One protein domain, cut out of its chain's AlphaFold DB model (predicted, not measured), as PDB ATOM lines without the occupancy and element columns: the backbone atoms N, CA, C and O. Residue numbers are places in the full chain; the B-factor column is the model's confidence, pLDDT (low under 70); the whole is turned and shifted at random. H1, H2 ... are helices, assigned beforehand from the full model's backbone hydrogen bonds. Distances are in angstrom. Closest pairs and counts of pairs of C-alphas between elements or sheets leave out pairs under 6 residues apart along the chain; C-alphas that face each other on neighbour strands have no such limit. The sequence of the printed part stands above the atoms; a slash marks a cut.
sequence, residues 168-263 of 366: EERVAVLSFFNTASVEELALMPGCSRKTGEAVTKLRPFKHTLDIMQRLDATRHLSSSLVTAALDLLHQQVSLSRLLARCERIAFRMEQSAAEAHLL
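What this domain is: This is residues 168 to 263 of the 366 residues of an uncharacterized protein of Protopolystoma xenopodis (UniProt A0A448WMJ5). A small compact head of four short helices, H1 to H4, and the first turns of the long helix H5, from which residues 235 to 263 of H5 stick out as one long free arm. The head, residues 168 to 234, spans 28 by 22 by 19 A. The printed part has 96 residues with five named helices, H1 to H5 in chain order, and no named strand; the class is all helix. With its arm the whole is extended, with a radius of gyration of the C-alphas of 19.6 A and spans of 69 by 26 by 19 A.

How they stand to each other: H1, residues 168 to 179, touches H4, residues 208 to 217, with residues 170 to 174 alone, the closest C-alphas, of Leu 174 and Thr 208, being 5.9 A apart; the tilt is steep, 52 degrees, the same way. H1 touches H5, residues 224 to 263, with residues 169 to 173 alone, about perpendicular at 82 degrees; the closest C-alphas, of Val 173 and Leu 230, are 6.7 A apart. H2, residues 182 to 186, touches H3, residues 193 to 201; their closest C-alphas, of Val 182 and Gly 196, are 5.0 A apart. H3 and H5 are apart. In H1 to H5 every O i to N i+4 pair is within hydrogen-bond range.

Where its parts are: H1 begins at C-alpha 168 (221.871, 194.659, 252.779) and is 16.4 A long. H2 measures 6.2 A, H3 12.7 A and H4 14.4 A. H5 runs 59.0 A from C-alpha 224 (215.413, 210.367, 261.170) to C-alpha 263 (263.307, 204.568, 227.207).

The domain as a whole: The two C-alphas farthest apart, of Ala 217 and Leu 263, are 69.4 A apart. The printed part has no cut and no long link. Its mean pLDDT is 95.6, and no printed residue is under 70.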
ATOM      1  N   GLU A 168     220.456 194.347 252.563       91.12
ATOM      2  CA  GLU A 168     221.871 194.659 252.779       91.12
ATOM      3  C   GLU A 168     222.050 195.946 253.588       91.12
ATOM      4  O   GLU A 168     222.844 196.005 254.524       91.12
ATOM      5  N   GLU A 169     221.254 196.963 253.264       93.75
ATOM      6  CA  GLU A 169     221.241 198.244 253.964       93.75
ATOM      7  C   GLU A 169     220.759 198.078 255.408       93.75
ATOM      8  O   GLU A 169     221.330 198.679 256.315       93.75
ATOM      9  N   ARG A 170     219.767 197.210 255.651       93.75
ATOM     10  CA  ARG A 170     219.300 196.884 257.008       93.75
ATOM     11  C   ARG A 170     220.416 196.304 257.870       93.75
ATOM     12  O   ARG A 170     220.601 196.748 259.002       93.75
ATOM     13  N   VAL A 171     221.173 195.347 257.332       93.75
ATOM     14  CA  VAL A 171     222.312 194.737 258.034       93.75
ATOM     15  C   VAL A 171     223.424 195.761 258.258       93.75
ATOM     16  O   VAL A 171     223.954 195.846 259.366       93.75
ATOM     17  N   ALA A 172     223.733 196.586 257.254       95.12
ATOM     18  CA  ALA A 172     224.742 197.636 257.372       95.12
ATOM     19  C   ALA A 172     224.381 198.655 258.466       95.12
ATOM     20  O   ALA A 172     225.184 198.894 259.364       95.12
ATOM     21  N   VAL A 173     223.152 199.176 258.466       96.06
ATOM     22  CA  VAL A 173     222.651 200.095 259.502       96.06
ATOM     23  C   VAL A 173     222.691 199.450 260.881       96.06
ATOM     24  O   VAL A 173     223.175 200.062 261.831       96.06
ATOM     25  N   LEU A 174     222.210 198.211 261.009       96.50
ATOM     26  CA  LEU A 174     222.201 197.504 262.286       96.50
ATOM     27  C   LEU A 174     223.619 197.317 262.839       96.50
ATOM     28  O   LEU A 174     223.853 197.551 264.025       96.50
ATOM     29  N   SER A 175     224.563 196.925 261.979       96.69
ATOM     30  CA  SER A 175     225.970 196.795 262.355       96.69
ATOM     31  C   SER A 175     226.549 198.142 262.787       96.69
ATOM     32  O   SER A 175     227.067 198.242 263.895       96.69
ATOM     33  N   PHE A 176     226.328 199.197 261.998       97.69
ATOM     34  CA  PHE A 176     226.797 200.548 262.282       97.69
ATOM     35  C   PHE A 176     226.295 201.050 263.640       97.69
ATOM     36  O   PHE A 176     227.090 201.448 264.486       97.69
ATOM     37  N   PHE A 177     224.993 200.960 263.924       98.00
ATOM     38  CA  PHE A 177     224.453 201.422 265.205       98.00
ATOM     39  C   PHE A 177     224.949 200.621 266.409       98.00
ATOM     40  O   PHE A 177     224.995 201.185 267.502       98.00
ATOM     41  N   ASN A 178     225.321 199.349 266.236       98.00
ATOM     42  CA  ASN A 178     225.851 198.509 267.309       98.00
ATOM     43  C   ASN A 178     227.359 198.706 267.538       98.00
ATOM     44  O   ASN A 178     227.795 198.647 268.687       98.00
ATOM     45  N   THR A 179     228.148 198.961 266.490       97.75
ATOM     46  CA  THR A 179     229.618 199.017 266.578       97.75
ATOM     47  C   THR A 179     230.203 200.425 266.560       97.75
ATOM     48  O   THR A 179     231.300 200.606 267.078       97.75
ATOM     49  N   ALA A 180     229.506 201.421 265.999       97.81
ATOM     50  CA  ALA A 180     230.068 202.755 265.777       97.81
ATOM     51  C   ALA A 180     230.527 203.434 267.075       97.81
ATOM     52  O   ALA A 180     229.880 203.327 268.117       97.81
ATOM     53  N   SER A 181     231.612 204.187 267.033       98.12
ATOM     54  CA  SER A 181     232.031 205.035 268.151       98.12
ATOM     55  C   SER A 181     231.123 206.267 268.305       98.12
ATOM     56  O   SER A 181     230.342 206.614 267.417       98.12
ATOM     57  N   VAL A 182     231.228 206.968 269.439       98.12
ATOM     58  CA  VAL A 182     230.499 208.234 269.655       98.12
ATOM     59  C   VAL A 182     230.907 209.292 268.621       98.12
ATOM     60  O   VAL A 182     230.069 210.087 268.200       98.12
ATOM     61  N   GLU A 183     232.173 209.290 268.201       97.88
ATOM     62  CA  GLU A 183     232.709 210.220 267.205       97.88
ATOM     63  C   GLU A 183     232.124 209.950 265.817       97.88
ATOM     64  O   GLU A 183     231.651 210.877 265.167       97.88
ATOM     65  N   GLU A 184     232.049 208.682 265.404       96.81
ATOM     66  CA  GLU A 184     231.424 208.292 264.134       96.81
ATOM     67  C   GLU A 184     229.929 208.609 264.105       96.81
ATOM     68  O   GLU A 184     229.416 209.097 263.100       96.81
ATOM     69  N   LEU A 185     229.220 208.389 265.219       97.62
ATOM     70  CA  LEU A 185     227.814 208.774 265.321       97.62
ATOM     71  C   LEU A 185     227.637 210.291 265.182       97.62
ATOM     72  O   LEU A 185     226.686 210.726 264.539       97.62
ATOM     73  N   ALA A 186     228.552 211.091 265.738       97.00
ATOM     74  CA  ALA A 186     228.512 212.550 265.649       97.00
ATOM     75  C   ALA A 186     228.801 213.098 264.236       97.00
ATOM     76  O   ALA A 186     228.512 214.264 263.976       97.00
ATOM     77  N   LEU A 187     229.333 212.280 263.318       96.00
ATOM     78  CA  LEU A 187     229.474 212.650 261.904       96.00
ATOM     79  C   LEU A 187     228.136 212.621 261.152       96.00
ATOM     80  O   LEU A 187     228.026 213.217 260.081       96.00
ATOM     81  N   MET A 188     227.114 211.944 261.686       96.38
ATOM     82  CA  MET A 188     225.799 211.917 261.052       96.38
ATOM     83  C   MET A 188     225.105 213.283 261.155       96.38
ATOM     84  O   MET A 188     225.079 213.888 262.235       96.38
ATOM     85  N   PRO A 189     224.452 213.759 260.080       95.00
ATOM     86  CA  PRO A 189     223.705 215.007 260.127       95.00
ATOM     87  C   PRO A 189     222.585 214.928 261.173       95.00
ATOM     88  O   PRO A 189     221.785 213.994 261.194       95.00
ATOM     89  N   GLY A 190     222.537 215.922 262.062       93.06
ATOM     90  CA  GLY A 190     221.565 215.973 263.158       93.06
ATOM     91  C   GLY A 190     221.939 215.147 264.394       93.06
ATOM     92  O   GLY A 190     221.184 215.154 265.363       93.06
ATOM     93  N   CYS A 191     223.100 214.483 264.411       96.88
ATOM     94  CA  CYS A 191     223.607 213.805 265.597       96.88
ATOM     95  C   CYS A 191     224.687 214.652 266.288       96.88
ATOM     96  O   CYS A 191     225.785 214.852 265.785       96.88
ATOM     97  N   SER A 192     224.379 215.154 267.480       96.56
ATOM     98  CA  SER A 192     225.367 215.756 268.379       96.56
ATOM     99  C   SER A 192     226.153 214.690 269.157       96.56
ATOM    100  O   SER A 192     225.707 213.554 269.318       96.56
ATOM    101  N   ARG A 193     227.275 215.075 269.779       97.06
ATOM    102  CA  ARG A 193     228.022 214.172 270.676       97.06
ATOM    103  C   ARG A 193     227.155 213.616 271.816       97.06
ATOM    104  O   ARG A 193     227.197 212.424 272.098       97.06
ATOM    105  N   LYS A 194     226.295 214.455 272.414       97.50
ATOM    106  CA  LYS A 194     225.373 214.051 273.495       97.50
ATOM    107  C   LYS A 194     224.348 213.017 273.026       97.50
ATOM    108  O   LYS A 194     224.027 212.090 273.764       97.50
ATOM    109  N   THR A 195     223.835 213.164 271.805       97.38
ATOM    110  CA  THR A 195     222.913 212.182 271.218       97.38
ATOM    111  C   THR A 195     223.641 210.887 270.862       97.38
ATOM    112  O   THR A 195     223.096 209.820 271.115       97.38
ATOM    113  N   GLY A 196     224.892 210.944 270.389       97.75
ATOM    114  CA  GLY A 196     225.726 209.755 270.164       97.75
ATOM    115  C   GLY A 196     226.002 208.959 271.449       97.75
ATOM    116  O   GLY A 196     225.875 207.733 271.467       97.75
ATOM    117  N   GLU A 197     226.286 209.645 272.560       98.00
ATOM    118  CA  GLU A 197     226.409 209.019 273.886       98.00
ATOM    119  C   GLU A 197     225.094 208.355 274.331       98.00
ATOM    120  O   GLU A 197     225.110 207.252 274.878       98.00
ATOM    121  N   ALA A 198     223.946 208.997 274.082       98.00
ATOM    122  CA  ALA A 198     222.635 208.424 274.387       98.00
ATOM    123  C   ALA A 198     222.351 207.164 273.553       98.00
ATOM    124  O   ALA A 198     221.946 206.148 274.108       98.00
ATOM    125  N   VAL A 199     222.640 207.195 272.248       98.06
ATOM    126  CA  VAL A 199     222.517 206.032 271.353       98.06
ATOM    127  C   VAL A 199     223.412 204.882 271.818       98.06
ATOM    128  O   VAL A 199     222.973 203.736 271.846       98.06
ATOM    129  N   THR A 200     224.637 205.180 272.258       97.94
ATOM    130  CA  THR A 200     225.579 204.165 272.757       97.94
ATOM    131  C   THR A 200     225.039 203.443 273.997       97.94
ATOM    132  O   THR A 200     225.222 202.236 274.127       97.94
ATOM    133  N   LYS A 201     224.307 204.145 274.876       97.94
ATOM    134  CA  LYS A 201     223.659 203.555 276.065       97.94
ATOM    135  C   LYS A 201     222.465 202.654 275.737       97.94
ATOM    136  O   LYS A 201     222.106 201.825 276.564       97.94
ATOM    137  N   LEU A 202     221.840 202.821 274.570       98.00
ATOM    138  CA  LEU A 202     220.686 202.018 274.138       98.00
ATOM    139  C   LEU A 202     221.081 200.673 273.514       98.00
ATOM    140  O   LEU A 202     220.207 199.833 273.270       98.00
ATOM    141  N   ARG A 203     222.375 200.468 273.248       97.38
ATOM    142  CA  ARG A 203     222.913 199.227 272.687       97.38
ATOM    143  C   ARG A 203     222.773 198.065 273.673       97.38
ATOM    144  O   ARG A 203     222.884 198.278 274.881       97.38
ATOM    145  N   PRO A 204     222.614 196.825 273.182       97.75
ATOM    146  CA  PRO A 204     222.578 196.412 271.772       97.75
ATOM    147  C   PRO A 204     221.172 196.475 271.143       97.75
ATOM    148  O   PRO A 204     220.155 196.333 271.832       97.75
ATOM    149  N   PHE A 205     221.132 196.625 269.818       97.38
ATOM    150  CA  PHE A 205     219.928 196.560 268.981       97.38
ATOM    151  C   PHE A 205     219.847 195.221 268.243       97.38
ATOM    152  O   PHE A 205     220.863 194.727 267.750       97.38
ATOM    153  N   LYS A 206     218.640 194.649 268.139       95.31
ATOM    154  CA  LYS A 206     218.423 193.339 267.488       95.31
ATOM    155  C   LYS A 206     218.062 193.443 266.008       95.31
ATOM    156  O   LYS A 206     218.541 192.651 265.203       95.31
ATOM    157  N   HIS A 207     217.210 194.404 265.663       94.44
ATOM    158  CA  HIS A 207     216.652 194.588 264.321       94.44
ATOM    159  C   HIS A 207     216.583 196.078 263.979       94.44
ATOM    160  O   HIS A 207     216.645 196.928 264.869       94.44
ATOM    161  N   THR A 208     216.412 196.418 262.701       94.75
ATOM    162  CA  THR A 208     216.307 197.825 262.280       94.75
ATOM    163  C   THR A 208     215.059 198.506 262.857       94.75
ATOM    164  O   THR A 208     215.144 199.663 263.263       94.75
ATOM    165  N   LEU A 209     213.929 197.798 263.001       94.62
ATOM    166  CA  LEU A 209     212.764 198.345 263.716       94.62
ATOM    167  C   LEU A 209     213.023 198.602 265.198       94.62
ATOM    168  O   LEU A 209     212.536 199.599 265.721       94.62
ATOM    169  N   ASP A 210     213.794 197.740 265.867       96.00
ATOM    170  CA  ASP A 210     214.160 197.923 267.281       96.00
ATOM    171  C   ASP A 210     214.960 199.224 267.457       96.00
ATOM    172  O   ASP A 210     214.736 199.965 268.412       96.00
ATOM    173  N   ILE A 211     215.815 199.574 266.485       96.62
ATOM    174  CA  ILE A 211     216.491 200.880 266.454       96.62
ATOM    175  C   ILE A 211     215.455 202.005 266.399       96.62
ATOM    176  O   ILE A 211     215.457 202.872 267.269       96.62
ATOM    177  N   MET A 212     214.549 201.991 265.417       96.00
ATOM    178  CA  MET A 212     213.549 203.056 265.262       96.00
ATOM    179  C   MET A 212     212.675 203.209 266.512       96.00
ATOM    180  O   MET A 212     212.537 204.314 267.027       96.00
ATOM    181  N   GLN A 213     212.165 202.098 267.051       96.50
ATOM    182  CA  GLN A 213     211.316 202.092 268.244       96.50
ATOM    183  C   GLN A 213     212.043 202.642 269.474       96.50
ATOM    184  O   GLN A 213     211.481 203.460 270.202       96.50
ATOM    185  N   ARG A 214     213.297 202.239 269.716       97.75
ATOM    186  CA  ARG A 214     214.071 202.737 270.865       97.75
ATOM    187  C   ARG A 214     214.495 204.194 270.711       97.75
ATOM    188  O   ARG A 214     214.540 204.910 271.712       97.75
ATOM    189  N   LEU A 215     214.804 204.632 269.489       97.31
ATOM    190  CA  LEU A 215     215.092 206.038 269.210       97.31
ATOM    191  C   LEU A 215     213.852 206.898 269.467       97.31
ATOM    192  O   LEU A 215     213.954 207.872 270.200       97.31
ATOM    193  N   ASP A 216     212.686 206.501 268.956       96.75
ATOM    194  CA  ASP A 216     211.443 207.257 269.143       96.75
ATOM    195  C   ASP A 216     210.948 207.223 270.606       96.75
ATOM    196  O   ASP A 216     210.345 208.185 271.083       96.75
ATOM    197  N   ALA A 217     211.247 206.156 271.360       97.62
ATOM    198  CA  ALA A 217     210.954 206.074 272.793       97.62
ATOM    199  C   ALA A 217     211.864 206.965 273.661       97.62
ATOM    200  O   ALA A 217     211.514 207.305 274.794       97.62
ATOM    201  N   THR A 218     213.041 207.347 273.157       97.38
ATOM    202  CA  THR A 218     214.024 208.123 273.914       97.38
ATOM    203  C   THR A 218     213.873 209.609 273.616       97.38
ATOM    204  O   THR A 218     214.016 210.064 272.483       97.38
ATOM    205  N   ARG A 219     213.643 210.414 274.659       94.44
ATOM    206  CA  ARG A 219     213.529 211.870 274.515       94.44
ATOM    207  C   ARG A 219     214.797 212.442 273.864       94.44
ATOM    208  O   ARG A 219     215.900 212.161 274.325       94.44
ATOM    209  N   HIS A 220     214.616 213.307 272.863       92.25
ATOM    210  CA  HIS A 220     215.681 213.972 272.091       92.25
ATOM    211  C   HIS A 220     216.404 213.103 271.052       92.25
ATOM    212  O   HIS A 220     217.390 213.563 270.479       92.25
ATOM    213  N   LEU A 221     215.918 211.891 270.785       96.69
ATOM    214  CA  LEU A 221     216.316 211.103 269.624       96.69
ATOM    215  C   LEU A 221     215.144 211.026 268.638       96.69
ATOM    216  O   LEU A 221     213.993 211.270 268.997       96.69
ATOM    217  N   SER A 222     215.456 210.749 267.376       95.81
ATOM    218  CA  SER A 222     214.461 210.620 266.315       95.81
ATOM    219  C   SER A 222     214.852 209.512 265.350       95.81
ATOM    220  O   SER A 222     216.029 209.334 265.024       95.81
ATOM    221  N   SER A 223     213.855 208.806 264.822       95.25
ATOM    222  CA  SER A 223     214.028 207.820 263.748       95.25
ATOM    223  C   SER A 223     214.655 208.390 262.465       95.25
ATOM    224  O   SER A 223     215.218 207.629 261.679       95.25
ATOM    225  N   SER A 224     214.681 209.717 262.273       95.69
ATOM    226  CA  SER A 224     215.413 210.367 261.170       95.69
ATOM    227  C   SER A 224     216.923 210.088 261.185       95.69
ATOM    228  O   SER A 224     217.565 210.175 260.140       95.69
ATOM    229  N   LEU A 225     217.491 209.720 262.343       96.69
ATOM    230  CA  LEU A 225     218.893 209.306 262.455       96.69
ATOM    231  C   LEU A 225     219.192 208.031 261.658       96.69
ATOM    232  O   LEU A 225     220.314 207.851 261.198       96.69
ATOM    233  N   VAL A 226     218.200 207.158 261.457       96.19
ATOM    234  CA  VAL A 226     218.361 205.950 260.636       96.19
ATOM    235  C   VAL A 226     218.556 206.325 259.167       96.19
ATOM    236  O   VAL A 226     219.450 205.796 258.513       96.19
ATOM    237  N   THR A 227     217.776 207.285 258.664       95.44
ATOM    238  CA  THR A 227     217.945 207.820 257.306       95.44
ATOM    239  C   THR A 227     219.297 208.516 257.151       95.44
ATOM    240  O   THR A 227     220.009 208.257 256.190       95.44
ATOM    241  N   ALA A 228     219.701 209.322 258.139       96.81
ATOM    242  CA  ALA A 228     221.012 209.972 258.147       96.81
ATOM    243  C   ALA A 228     222.179 208.963 258.122       96.81
ATOM    244  O   ALA A 228     223.177 209.187 257.439       96.81
ATOM    245  N   ALA A 229     222.047 207.841 258.837       96.81
ATOM    246  CA  ALA A 229     223.031 206.762 258.811       96.81
ATOM    247  C   ALA A 229     223.116 206.096 257.431       96.81
ATOM    248  O   ALA A 229     224.213 205.814 256.954       96.81
ATOM    249  N   LEU A 230     221.974 205.863 256.772       95.75
ATOM    250  CA  LEU A 230     221.941 205.319 255.412       95.75
ATOM    251  C   LEU A 230     222.667 206.230 254.421       95.75
ATOM    252  O   LEU A 230     223.522 205.753 253.673       95.75
ATOM    253  N   ASP A 231     222.384 207.532 254.466       95.81
ATOM    254  CA  ASP A 231     223.037 208.514 253.600       95.81
ATOM    255  C   ASP A 231     224.559 208.520 253.821       95.81
ATOM    256  O   ASP A 231     225.332 208.502 252.858       95.81
ATOM    257  N   LEU A 232     225.004 208.471 255.082       95.81
ATOM    258  CA  LEU A 232     226.423 208.399 255.431       95.81
ATOM    259  C   LEU A 232     227.084 207.125 254.876       95.81
ATOM    260  O   LEU A 232     228.160 207.194 254.278       95.81
ATOM    261  N   LEU A 233     226.439 205.963 255.020       95.69
ATOM    262  CA  LEU A 233     226.947 204.692 254.490       95.69
ATOM    263  C   LEU A 233     227.051 204.721 252.956       95.69
ATOM    264  O   LEU A 233     228.055 204.289 252.385       95.69
ATOM    265  N   HIS A 234     226.056 205.283 252.266       95.00
ATOM    266  CA  HIS A 234     226.093 205.458 250.809       95.00
ATOM    267  C   HIS A 234     227.223 206.394 250.365       95.00
ATOM    268  O   HIS A 234     227.900 206.125 249.363       95.00
ATOM    269  N   GLN A 235     227.468 207.470 251.116       95.62
ATOM    270  CA  GLN A 235     228.582 208.384 250.869       95.62
ATOM    271  C   GLN A 235     229.934 207.685 251.037       95.62
ATOM    272  O   GLN A 235     230.787 207.804 250.157       95.62
ATOM    273  N   GLN A 236     230.120 206.895 252.097       94.69
ATOM    274  CA  GLN A 236     231.357 206.137 252.322       94.69
ATOM    275  C   GLN A 236     231.643 205.137 251.194       94.69
ATOM    276  O   GLN A 236     232.776 205.053 250.710       94.69
ATOM    277  N   VAL A 237     230.622 204.421 250.710       93.88
ATOM    278  CA  VAL A 237     230.762 203.513 249.557       93.88
ATOM    279  C   VAL A 237     231.149 204.285 248.293       93.88
ATOM    280  O   VAL A 237     232.001 203.839 247.521       93.88
ATOM    281  N   SER A 238     230.558 205.461 248.081       95.50
ATOM    282  CA  SER A 238     230.852 206.312 246.925       95.50
ATOM    283  C   SER A 238     232.283 206.854 246.958       95.50
ATOM    284  O   SER A 238     232.989 206.772 245.951       95.50
ATOM    285  N   LEU A 239     232.738 207.336 248.119       96.38
ATOM    286  CA  LEU A 239     234.112 207.793 248.334       96.38
ATOM    287  C   LEU A 239     235.116 206.654 248.147       96.38
ATOM    288  O   LEU A 239     236.087 206.818 247.418       96.38
ATOM    289  N   SER A 240     234.845 205.476 248.710       95.81
ATOM    290  CA  SER A 240     235.712 204.300 248.552       95.81
ATOM    291  C   SER A 240     235.868 203.905 247.079       95.81
ATOM    292  O   SER A 240     236.974 203.650 246.603       95.81
ATOM    293  N   ARG A 241     234.770 203.922 246.308       95.06
ATOM    294  CA  ARG A 241     234.800 203.662 244.857       95.06
ATOM    295  C   ARG A 241     235.586 204.725 244.089       95.06
ATOM    296  O   ARG A 241     236.273 204.384 243.126       95.06
ATOM    297  N   LEU A 242     235.468 205.995 244.478       97.25
ATOM    298  CA  LEU A 242     236.222 207.091 243.870       97.25
ATOM    299  C   LEU A 242     237.721 206.935 244.136       97.25
ATOM    300  O   LEU A 242     238.506 206.965 243.192       97.25
ATOM    301  N   LEU A 243     238.106 206.689 245.388       97.31
ATOM    302  CA  LEU A 243     239.500 206.482 245.780       97.31
ATOM    303  C   LEU A 243     240.122 205.291 245.039       97.31
ATOM    304  O   LEU A 243     241.191 205.440 244.456       97.31
ATOM    305  N   ALA A 244     239.406 204.171 244.910       96.69
ATOM    306  CA  ALA A 244     239.859 203.016 244.124       96.69
ATOM    307  C   ALA A 244     240.003 203.307 242.611       96.69
ATOM    308  O   ALA A 244     240.701 202.601 241.878       96.69
ATOM    309  N   ARG A 245     239.307 204.320 242.077       97.19
ATOM    310  CA  ARG A 245     239.525 204.796 240.698       97.19
ATOM    311  C   ARG A 245     240.757 205.693 240.622       97.19
ATOM    312  O   ARG A 245     241.547 205.521 239.697       97.19
ATOM    313  N   CYS A 246     240.933 206.603 241.577       97.56
ATOM    314  CA  CYS A 246     242.117 207.454 241.672       97.56
ATOM    315  C   CYS A 246     243.398 206.620 241.792       97.56
ATOM    316  O   CYS A 246     244.346 206.875 241.057       97.56
ATOM    317  N   GLU A 247     243.386 205.575 242.619       97.62
ATOM    318  CA  GLU A 247     244.494 204.625 242.770       97.62
ATOM    319  C   GLU A 247     244.840 203.935 241.445       97.62
ATOM    320  O   GLU A 247     245.992 203.938 241.021       97.62
ATOM    321  N   ARG A 248     243.839 203.431 240.709       97.06
ATOM    322  CA  ARG A 248     244.062 202.822 239.385       97.06
ATOM    323  C   ARG A 248     244.636 203.800 238.362       97.06
ATOM    324  O   ARG A 248     245.422 203.394 237.510       97.06
ATOM    325  N   ILE A 249     244.223 205.066 238.397       97.06
ATOM    326  CA  ILE A 249     244.770 206.094 237.502       97.06
ATOM    327  C   ILE A 249     246.223 206.387 237.876       97.06
ATOM    328  O   ILE A 249     247.072 206.373 236.988       97.06
ATOM    329  N   ALA A 250     246.507 206.593 239.164       97.44
ATOM    330  CA  ALA A 250     247.856 206.831 239.668       97.44
ATOM    331  C   ALA A 250     248.797 205.676 239.294       97.44
ATOM    332  O   ALA A 250     249.830 205.911 238.674       97.44
ATOM    333  N   PHE A 251     248.371 204.432 239.515       97.50
ATOM    334  CA  PHE A 251     249.128 203.238 239.142       97.50
ATOM    335  C   PHE A 251     249.460 203.188 237.641       97.50
ATOM    336  O   PHE A 251     250.590 202.913 237.244       97.50
ATOM    337  N   ARG A 252     248.494 203.512 236.770       96.31
ATOM    338  CA  ARG A 252     248.729 203.568 235.315       96.31
ATOM    339  C   ARG A 252     249.687 204.688 234.918       96.31
ATOM    340  O   ARG A 252     250.465 204.515 233.980       96.31
ATOM    341  N   MET A 253     249.618 205.832 235.598       96.12
ATOM    342  CA  MET A 253     250.536 206.949 235.372       96.12
ATOM    343  C   MET A 253     251.961 206.580 235.779       96.12
ATOM    344  O   MET A 253     252.885 206.842 235.013       96.12
ATOM    345  N   GLU A 254     252.135 205.932 236.928       95.62
ATOM    346  CA  GLU A 254     253.429 205.429 237.393       95.62
ATOM    347  C   GLU A 254     254.010 204.397 236.425       95.62
ATOM    348  O   GLU A 254     255.170 204.512 236.039       95.62
ATOM    349  N   GLN A 255     253.193 203.455 235.944       94.94
ATOM    350  CA  GLN A 255     253.614 202.473 234.943       94.94
ATOM    351  C   GLN A 255     254.093 203.148 233.648       94.94
ATOM    352  O   GLN A 255     255.182 202.857 233.160       94.94
ATOM    353  N   SER A 256     253.320 204.106 233.127       94.06
ATOM    354  CA  SER A 256     253.697 204.850 231.915       94.06
ATOM    355  C   SER A 256     254.953 205.706 232.122       94.06
ATOM    356  O   SER A 256     255.773 205.842 231.215       94.06
ATOM    357  N   ALA A 257     255.123 206.291 233.311       92.19
ATOM    358  CA  ALA A 257     256.307 207.071 233.657       92.19
ATOM    359  C   ALA A 257     257.557 206.186 233.784       92.19
ATOM    360  O   ALA A 257     258.617 206.565 233.288       92.19
ATOM    361  N   ALA A 258     257.433 205.000 234.387       91.44
ATOM    362  CA  ALA A 258     258.513 204.024 234.492       91.44
ATOM    363  C   ALA A 258     258.957 203.521 233.109       91.44
ATOM    364  O   ALA A 258     260.152 203.494 232.816       91.44
ATOM    365  N   GLU A 259     258.004 203.205 232.225       88.56
ATOM    366  CA  GLU A 259     258.289 202.858 230.827       88.56
ATOM    367  C   GLU A 259     259.015 204.000 230.104       88.56
ATOM    368  O   GLU A 259     260.052 203.784 229.476       88.56
ATOM    369  N   ALA A 260     258.532 205.238 230.236       87.44
ATOM    370  CA  ALA A 260     259.173 206.397 229.621       87.44
ATOM    371  C   ALA A 260     260.597 206.648 230.156       87.44
ATOM    372  O   ALA A 260     261.476 207.044 229.388       87.44
ATOM    373  N   HIS A 261     260.841 206.406 231.447       82.88
ATOM    374  CA  HIS A 261     262.168 206.530 232.052       82.88
ATOM    375  C   HIS A 261     263.138 205.475 231.505       82.88
ATOM    376  O   HIS A 261     264.248 205.814 231.102       82.88
ATOM    377  N   LEU A 262     262.692 204.219 231.383       79.75
ATOM    378  CA  LEU A 262     263.473 203.136 230.771       79.75
ATOM    379  C   LEU A 262     263.856 203.438 229.315       79.75
ATOM    380  O   LEU A 262     264.963 203.104 228.887       79.75
ATOM    381  N   LEU A 263     262.973 204.096 228.554       78.12
ATOM    382  CA  LEU A 263     263.307 204.568 227.207       78.12
ATOM    383  C   LEU A 263     264.344 205.702 227.225       78.12
ATOM    384  O   LEU A 263     265.197 205.761 226.339       78.12
TER     385      LEU A 263